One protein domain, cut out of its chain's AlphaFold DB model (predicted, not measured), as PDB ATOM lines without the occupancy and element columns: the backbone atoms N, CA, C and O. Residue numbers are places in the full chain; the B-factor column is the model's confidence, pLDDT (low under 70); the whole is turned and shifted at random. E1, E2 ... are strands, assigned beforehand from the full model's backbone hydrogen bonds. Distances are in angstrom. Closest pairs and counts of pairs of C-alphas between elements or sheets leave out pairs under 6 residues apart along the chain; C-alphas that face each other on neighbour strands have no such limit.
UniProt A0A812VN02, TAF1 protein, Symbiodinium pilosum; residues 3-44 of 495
ATOM      1  N   SER A   3      49.923   0.669 -38.173       92.44
ATOM      2  CA  SER A   3      50.899   1.057 -39.189       92.44
ATOM      3  C   SER A   3      51.910  -0.062 -39.429       92.44
ATOM      4  O   SER A   3      51.988  -1.042 -38.693       92.44
ATOM      5  N   VAL A   4      52.758   0.115 -40.442       89.88
ATOM      6  CA  VAL A   4      53.857  -0.815 -40.739       89.88
ATOM      7  C   VAL A   4      54.922  -0.838 -39.627       89.88
ATOM      8  O   VAL A   4      55.667  -1.810 -39.514       89.88
ATOM      9  N   LEU A   5      55.029   0.224 -38.821       89.56
ATOM     10  CA  LEU A   5      56.043   0.342 -37.766       89.56
ATOM     11  C   LEU A   5      55.524  -0.113 -36.402       89.56
ATOM     12  O   LEU A   5      56.270  -0.713 -35.627       89.56
ATOM     13  N   GLN A   6      54.256   0.173 -36.116       93.56
ATOM     14  CA  GLN A   6      53.692   0.059 -34.778       93.56
ATOM     15  C   GLN A   6      52.159   0.024 -34.770       93.56
ATOM     16  O   GLN A   6      51.517   0.501 -35.711       93.56
ATOM     17  N   ARG A   7      51.595  -0.471 -33.668       94.69
ATOM     18  CA  ARG A   7      50.168  -0.446 -33.331       94.69
ATOM     19  C   ARG A   7      49.979   0.259 -31.987       94.69
ATOM     20  O   ARG A   7      50.806   0.101 -31.103       94.69
ATOM     21  N   ALA A   8      48.919   1.040 -31.833       95.94
ATOM     22  CA  ALA A   8      48.578   1.673 -30.556       95.94
ATOM     23  C   ALA A   8      47.067   1.949 -30.473       95.94
ATOM     24  O   ALA A   8      46.456   2.255 -31.513       95.94
ATOM     25  N   PRO A   9      46.446   1.861 -29.282       96.12
ATOM     26  CA  PRO A   9      45.088   2.348 -29.081       96.12
ATOM     27  C   PRO A   9      45.050   3.880 -29.206       96.12
ATOM     28  O   PRO A   9      46.020   4.566 -28.879       96.12
ATOM     29  N   LEU A  10      43.949   4.402 -29.749       96.56
ATOM     30  CA  LEU A  10      43.693   5.839 -29.858       96.56
ATOM     31  C   LEU A  10      42.426   6.164 -29.076       96.56
ATOM     32  O   LEU A  10      41.406   5.513 -29.293       96.56
ATOM     33  N   PHE A  11      42.500   7.187 -28.239       95.88
ATOM     34  CA  PHE A  11      41.393   7.688 -27.433       95.88
ATOM     35  C   PHE A  11      41.047   9.080 -27.937       95.88
ATOM     36  O   PHE A  11      41.923   9.935 -28.042       95.88
ATOM     37  N   ARG A  12      39.804   9.274 -28.373       95.38
ATOM     38  CA  ARG A  12      39.355  10.513 -29.012       95.38
ATOM     39  C   ARG A  12      38.844  11.473 -27.944       95.38
ATOM     40  O   ARG A  12      37.988  11.082 -27.165       95.38
ATOM     41  N   HIS A  13      39.301  12.720 -27.986       94.19
ATOM     42  CA  HIS A  13      38.833  13.795 -27.114       94.19
ATOM     43  C   HIS A  13      38.428  15.004 -27.946       94.19
ATOM     44  O   HIS A  13      39.056  15.312 -28.965       94.19
ATOM     45  N   ASN A  14      37.385  15.690 -27.496       93.88
ATOM     46  CA  ASN A  14      37.007  16.981 -28.049       93.88
ATOM     47  C   ASN A  14      37.892  18.065 -27.420       93.88
ATOM     48  O   ASN A  14      38.238  17.992 -26.241       93.88
ATOM     49  N   VAL A  15      38.309  19.036 -28.226       90.62
ATOM     50  CA  VAL A  15      39.189  20.138 -27.806       90.62
ATOM     51  C   VAL A  15      38.546  21.459 -28.198       90.62
ATOM     52  O   VAL A  15      39.010  22.184 -29.076       90.62
ATOM     53  N   ASP A  16      37.446  21.773 -27.525       89.50
ATOM     54  CA  ASP A  16      36.712  23.001 -27.789       89.50
ATOM     55  C   ASP A  16      37.565  24.237 -27.468       89.50
ATOM     56  O   ASP A  16      38.360  24.278 -26.522       89.50
ATOM     57  N   GLY A  17      37.465  25.248 -28.331       89.88
ATOM     58  CA  GLY A  17      38.200  26.506 -28.183       89.88
ATOM     59  C   GLY A  17      39.713  26.418 -28.423       89.88
ATOM     60  O   GLY A  17      40.426  27.389 -28.151       89.88
ATOM     61  N   LYS A  18      40.241  25.295 -28.934       92.19
ATOM     62  CA  LYS A  18      41.660  25.171 -29.310       92.19
ATOM     63  C   LYS A  18      41.853  25.351 -30.817       92.19
ATOM     64  O   LYS A  18      41.042  24.939 -31.639       92.19
ATOM     65  N   PHE A  19      42.984  25.947 -31.192       95.25
ATOM     66  CA  PHE A  19      43.329  26.210 -32.588       95.25
ATOM     67  C   PHE A  19      44.737  25.714 -32.911       95.25
ATOM     68  O   PHE A  19      45.664  25.858 -32.115       95.25
ATOM     69  N   LEU A  20      44.917  25.191 -34.123       95.69
ATOM     70  CA  LEU A  20      46.221  24.895 -34.697       95.69
ATOM     71  C   LEU A  20      46.756  26.132 -35.426       95.69
ATOM     72  O   LEU A  20      46.178  26.577 -36.422       95.69
ATOM     73  N   LEU A  21      47.884  26.659 -34.955       96.25
ATOM     74  CA  LEU A  21      48.624  27.725 -35.627       96.25
ATOM     75  C   LEU A  21      49.700  27.120 -36.536       96.25
ATOM     76  O   LEU A  21      50.673  26.538 -36.061       96.25
ATOM     77  N   VAL A  22      49.548  27.288 -37.848       96.44
ATOM     78  CA  VAL A  22      50.527  26.855 -38.850       96.44
ATOM     79  C   VAL A  22      51.299  28.071 -39.348       96.44
ATOM     80  O   VAL A  22      50.727  28.995 -39.926       96.44
ATOM     81  N   ARG A  23      52.616  28.060 -39.139       95.56
ATOM     82  CA  ARG A  23      53.537  29.081 -39.645       95.56
ATOM     83  C   ARG A  23      54.266  28.536 -40.869       95.56
ATOM     84  O   ARG A  23      55.006  27.565 -40.755       95.56
ATOM     85  N   SER A  24      54.074  29.175 -42.020       94.69
ATOM     86  CA  SER A  24      54.719  28.800 -43.284       94.69
ATOM     87  C   SER A  24      55.501  29.975 -43.858       94.69
ATOM     88  O   SER A  24      55.182  31.132 -43.584       94.69
ATOM     89  N   ARG A  25      56.530  29.689 -44.658       92.50
ATOM     90  CA  ARG A  25      57.240  30.704 -45.436       92.50
ATOM     91  C   ARG A  25      56.877  30.536 -46.905       92.50
ATOM     92  O   ARG A  25      57.319  29.585 -47.542       92.50
ATOM     93  N   CYS A  26      56.104  31.476 -47.437       88.50
ATOM     94  CA  CYS A  26      55.704  31.506 -48.840       88.50
ATOM     95  C   CYS A  26      56.239  32.795 -49.479       88.50
ATOM     96  O   CYS A  26      56.121  33.886 -48.917       88.50
ATOM     97  N   SER A  27      56.909  32.660 -50.629       83.06
ATOM     98  CA  SER A  27      57.412  33.787 -51.435       83.06
ATOM     99  C   SER A  27      58.243  34.821 -50.657       83.06
ATOM    100  O   SER A  27      58.108  36.025 -50.846       83.06
ATOM    101  N   GLY A  28      59.103  34.356 -49.746       87.06
ATOM    102  CA  GLY A  28      60.021  35.214 -48.990       87.06
ATOM    103  C   GLY A  28      59.449  35.835 -47.711       87.06
ATOM    104  O   GLY A  28      60.242  36.300 -46.894       87.06
ATOM    105  N   SER A  29      58.136  35.752 -47.472       88.19
ATOM    106  CA  SER A  29      57.480  36.263 -46.260       88.19
ATOM    107  C   SER A  29      56.941  35.140 -45.364       88.19
ATOM    108  O   SER A  29      56.699  34.022 -45.823       88.19
ATOM    109  N   TRP A  30      56.805  35.414 -44.062       93.31
ATOM    110  CA  TRP A  30      56.168  34.494 -43.119       93.31
ATOM    111  C   TRP A  30      54.655  34.708 -43.115       93.31
ATOM    112  O   TRP A  30      54.178  35.815 -42.878       93.31
ATOM    113  N   GLU A  31      53.913  33.625 -43.296       95.44
ATOM    114  CA  GLU A  31      52.459  33.593 -43.251       95.44
ATOM    115  C   GLU A  31      51.989  32.742 -42.067       95.44
ATOM    116  O   GLU A  31      52.603  31.731 -41.710       95.44
ATOM    117  N   LEU A  32      50.895  33.177 -41.439       95.50
ATOM    118  CA  LEU A  32      50.275  32.503 -40.300       95.50
ATOM    119  C   LEU A  32      48.860  32.081 -40.674       95.50
ATOM    120  O   LEU A  32      48.031  32.921 -41.029       95.50
ATOM    121  N   TYR A  33      48.592  30.790 -40.529       95.81
ATOM    122  CA  TYR A  33      47.297  30.173 -40.759       95.81
ATOM    123  C   TYR A  33      46.763  29.653 -39.433       95.81
ATOM    124  O   TYR A  33      47.473  28.959 -38.709       95.81
ATOM    125  N   LEU A  34      45.511  29.973 -39.124       96.94
ATOM    126  CA  LEU A  34      44.826  29.464 -37.942       96.94
ATOM    127  C   LEU A  34      43.745  28.482 -38.393       96.94
ATOM    128  O   LEU A  34      42.982  28.790 -39.309       96.94
ATOM    129  N   ARG A  35      43.691  27.301 -37.778       96.19
ATOM    130  CA  ARG A  35      42.658  26.290 -38.035       96.19
ATOM    131  C   ARG A  35      42.004  25.880 -36.728       96.19
ATOM    132  O   ARG A  35      42.708  25.703 -35.740       96.19
ATOM    133  N   ASN A  36      40.682  25.727 -36.735       95.88
ATOM    134  CA  ASN A  36      39.973  25.165 -35.590       95.88
ATOM    135  C   ASN A  36      40.414  23.708 -35.375       95.88
ATOM    136  O   ASN A  36      40.584  22.974 -36.353       95.88
ATOM    137  N   LEU A  37      40.637  23.312 -34.123       95.69
ATOM    138  CA  LEU A  37      41.018  21.954 -33.750       95.69
ATOM    139  C   LEU A  37      39.903  21.346 -32.896       95.69
ATOM    140  O   LEU A  37      39.953  21.414 -31.682       95.69
ATOM    141  N   GLU A  38      38.914  20.733 -33.539       94.06
ATOM    142  CA  GLU A  38      37.740  20.178 -32.843       94.06
ATOM    143  C   GLU A  38      38.065  18.906 -32.053       94.06
ATOM    144  O   GLU A  38      37.455  18.616 -31.028       94.06
ATOM    145  N   VAL A  39      39.033  18.124 -32.536       93.38
ATOM    146  CA  VAL A  39      39.324  16.786 -32.019       93.38
ATOM    147  C   VAL A  39      40.826  16.582 -31.882       93.38
ATOM    148  O   VAL A  39      41.596  16.888 -32.797       93.38
ATOM    149  N   CYS A  40      41.236  15.975 -30.772       94.25
ATOM    150  CA  CYS A  40      42.564  15.409 -30.588       94.25
ATOM    151  C   CYS A  40      42.457  13.929 -30.201       94.25
ATOM    152  O   CYS A  40      41.415  13.449 -29.756       94.25
ATOM    153  N   CYS A  41      43.538  13.182 -30.415       94.62
ATOM    154  CA  CYS A  41      43.612  11.786 -30.004       94.62
ATOM    155  C   CYS A  41      44.772  11.603 -29.034       94.62
ATOM    156  O   CYS A  41      45.913  11.912 -29.386       94.62
ATOM    157  N   LEU A  42      44.500  11.041 -27.859       95.44
ATOM    158  CA  LEU A  42      45.543  10.490 -27.005       95.44
ATOM    159  C   LEU A  42      45.968   9.134 -27.567       95.44
ATOM    160  O   LEU A  42      45.146   8.324 -28.006       95.44
ATOM    161  N   VAL A  43      47.277   8.902 -27.597       95.88
ATOM    162  CA  VAL A  43      47.871   7.656 -28.086       95.88
ATOM    163  C   VAL A  43      48.313   6.858 -26.870       95.88
ATOM    164  O   VAL A  43      49.149   7.332 -26.106       95.88
ATOM    165  N   GLY A  44      47.750   5.663 -26.685       96.50
ATOM    166  CA  GLY A  44      48.190   4.774 -25.612       96.50
ATOM    167  C   GLY A  44      49.544   4.131 -25.906       96.50
ATOM    168  O   GLY A  44      50.232   4.481 -26.871       96.50
TER     169      GLY A  44
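AT A GLANCE: This is residues 3 to 44 of the 495 residues of the protein "TAF1 protein" of Symbiodinium pilosum (UniProt A0A812VN02). Picture a V made of two narrow two-stranded ribbons, lying in one flat shape with no core between its arms. The shorter arm pairs E1 with E4; the longer arm is the hairpin E2 and E3, whose tip, residues 25 to 30, sticks out free. The printed part has 42 residues, with no named helix and four named strands in the order E1, E2, E3, E4. They form two sheets, E1 - E4 and E2 - E3, each antiparallel, and the class is all strand. The whole is extended, with a radius of gyration of the C-alphas of 15.2 A, and flat, spanning 41 by 30 by 9 A.

HOW THE PARTS SIT: Start with E1, residues 10 to 14, and look beside it for E4, residues 39 to 43. These neighbour strands are antiparallel, with 150 degrees between their directions. C-alphas 12 and 41 face each other at 4.6 A. N 11 and O 42 are within hydrogen-bond range at 2.9 A, and so are N 42 and O 11 at 2.8 A. Go on along the backbone to E2, residues 19 to 26, and its antiparallel neighbour E3, residues 29 to 36, a hairpin with 157 degrees between the directions. C-alphas 19 and 36 face each other at 4.6 A. Near the tip, N 26 and O 29 are within hydrogen-bond range at 3.1 A; farther back, N 20 and O 35 are at 2.8 A. E3 runs on into E4 across a break of 2 residues, at 89 degrees. E1 and E3 are apart, and so are E2 and E4.

IN THESE COORDINATES: Find C-alpha 10 at (43.693, 5.839, -29.858); from there E1 runs 13.1 A to C-alpha 14. E2 begins at C-alpha 19, at (43.329, 26.210, -32.588), and runs 21.1 A to C-alpha 26. E3 returns from C-alpha 29 to C-alpha 36 over 23.3 A. E4 covers 13.1 A from C-alpha 39 to C-alpha 43, which you find at (47.871, 7.656, -28.086).

THE WHOLE: Look at Pro 9 and Gly 28 for the two C-alphas farthest apart, 41.2 A. The first and last printed C-alphas, of Ser 3 and Gly 44, are 14.3 A apart. The printed part has no cut. The links E1 to E2, of 4 residues, and E2 to E3 and E3 to E4, of 2 residues each, are tight. In the B-factor column of this predicted model, the mean pLDDT of the printed part is 93.6, and no printed residue is under 70.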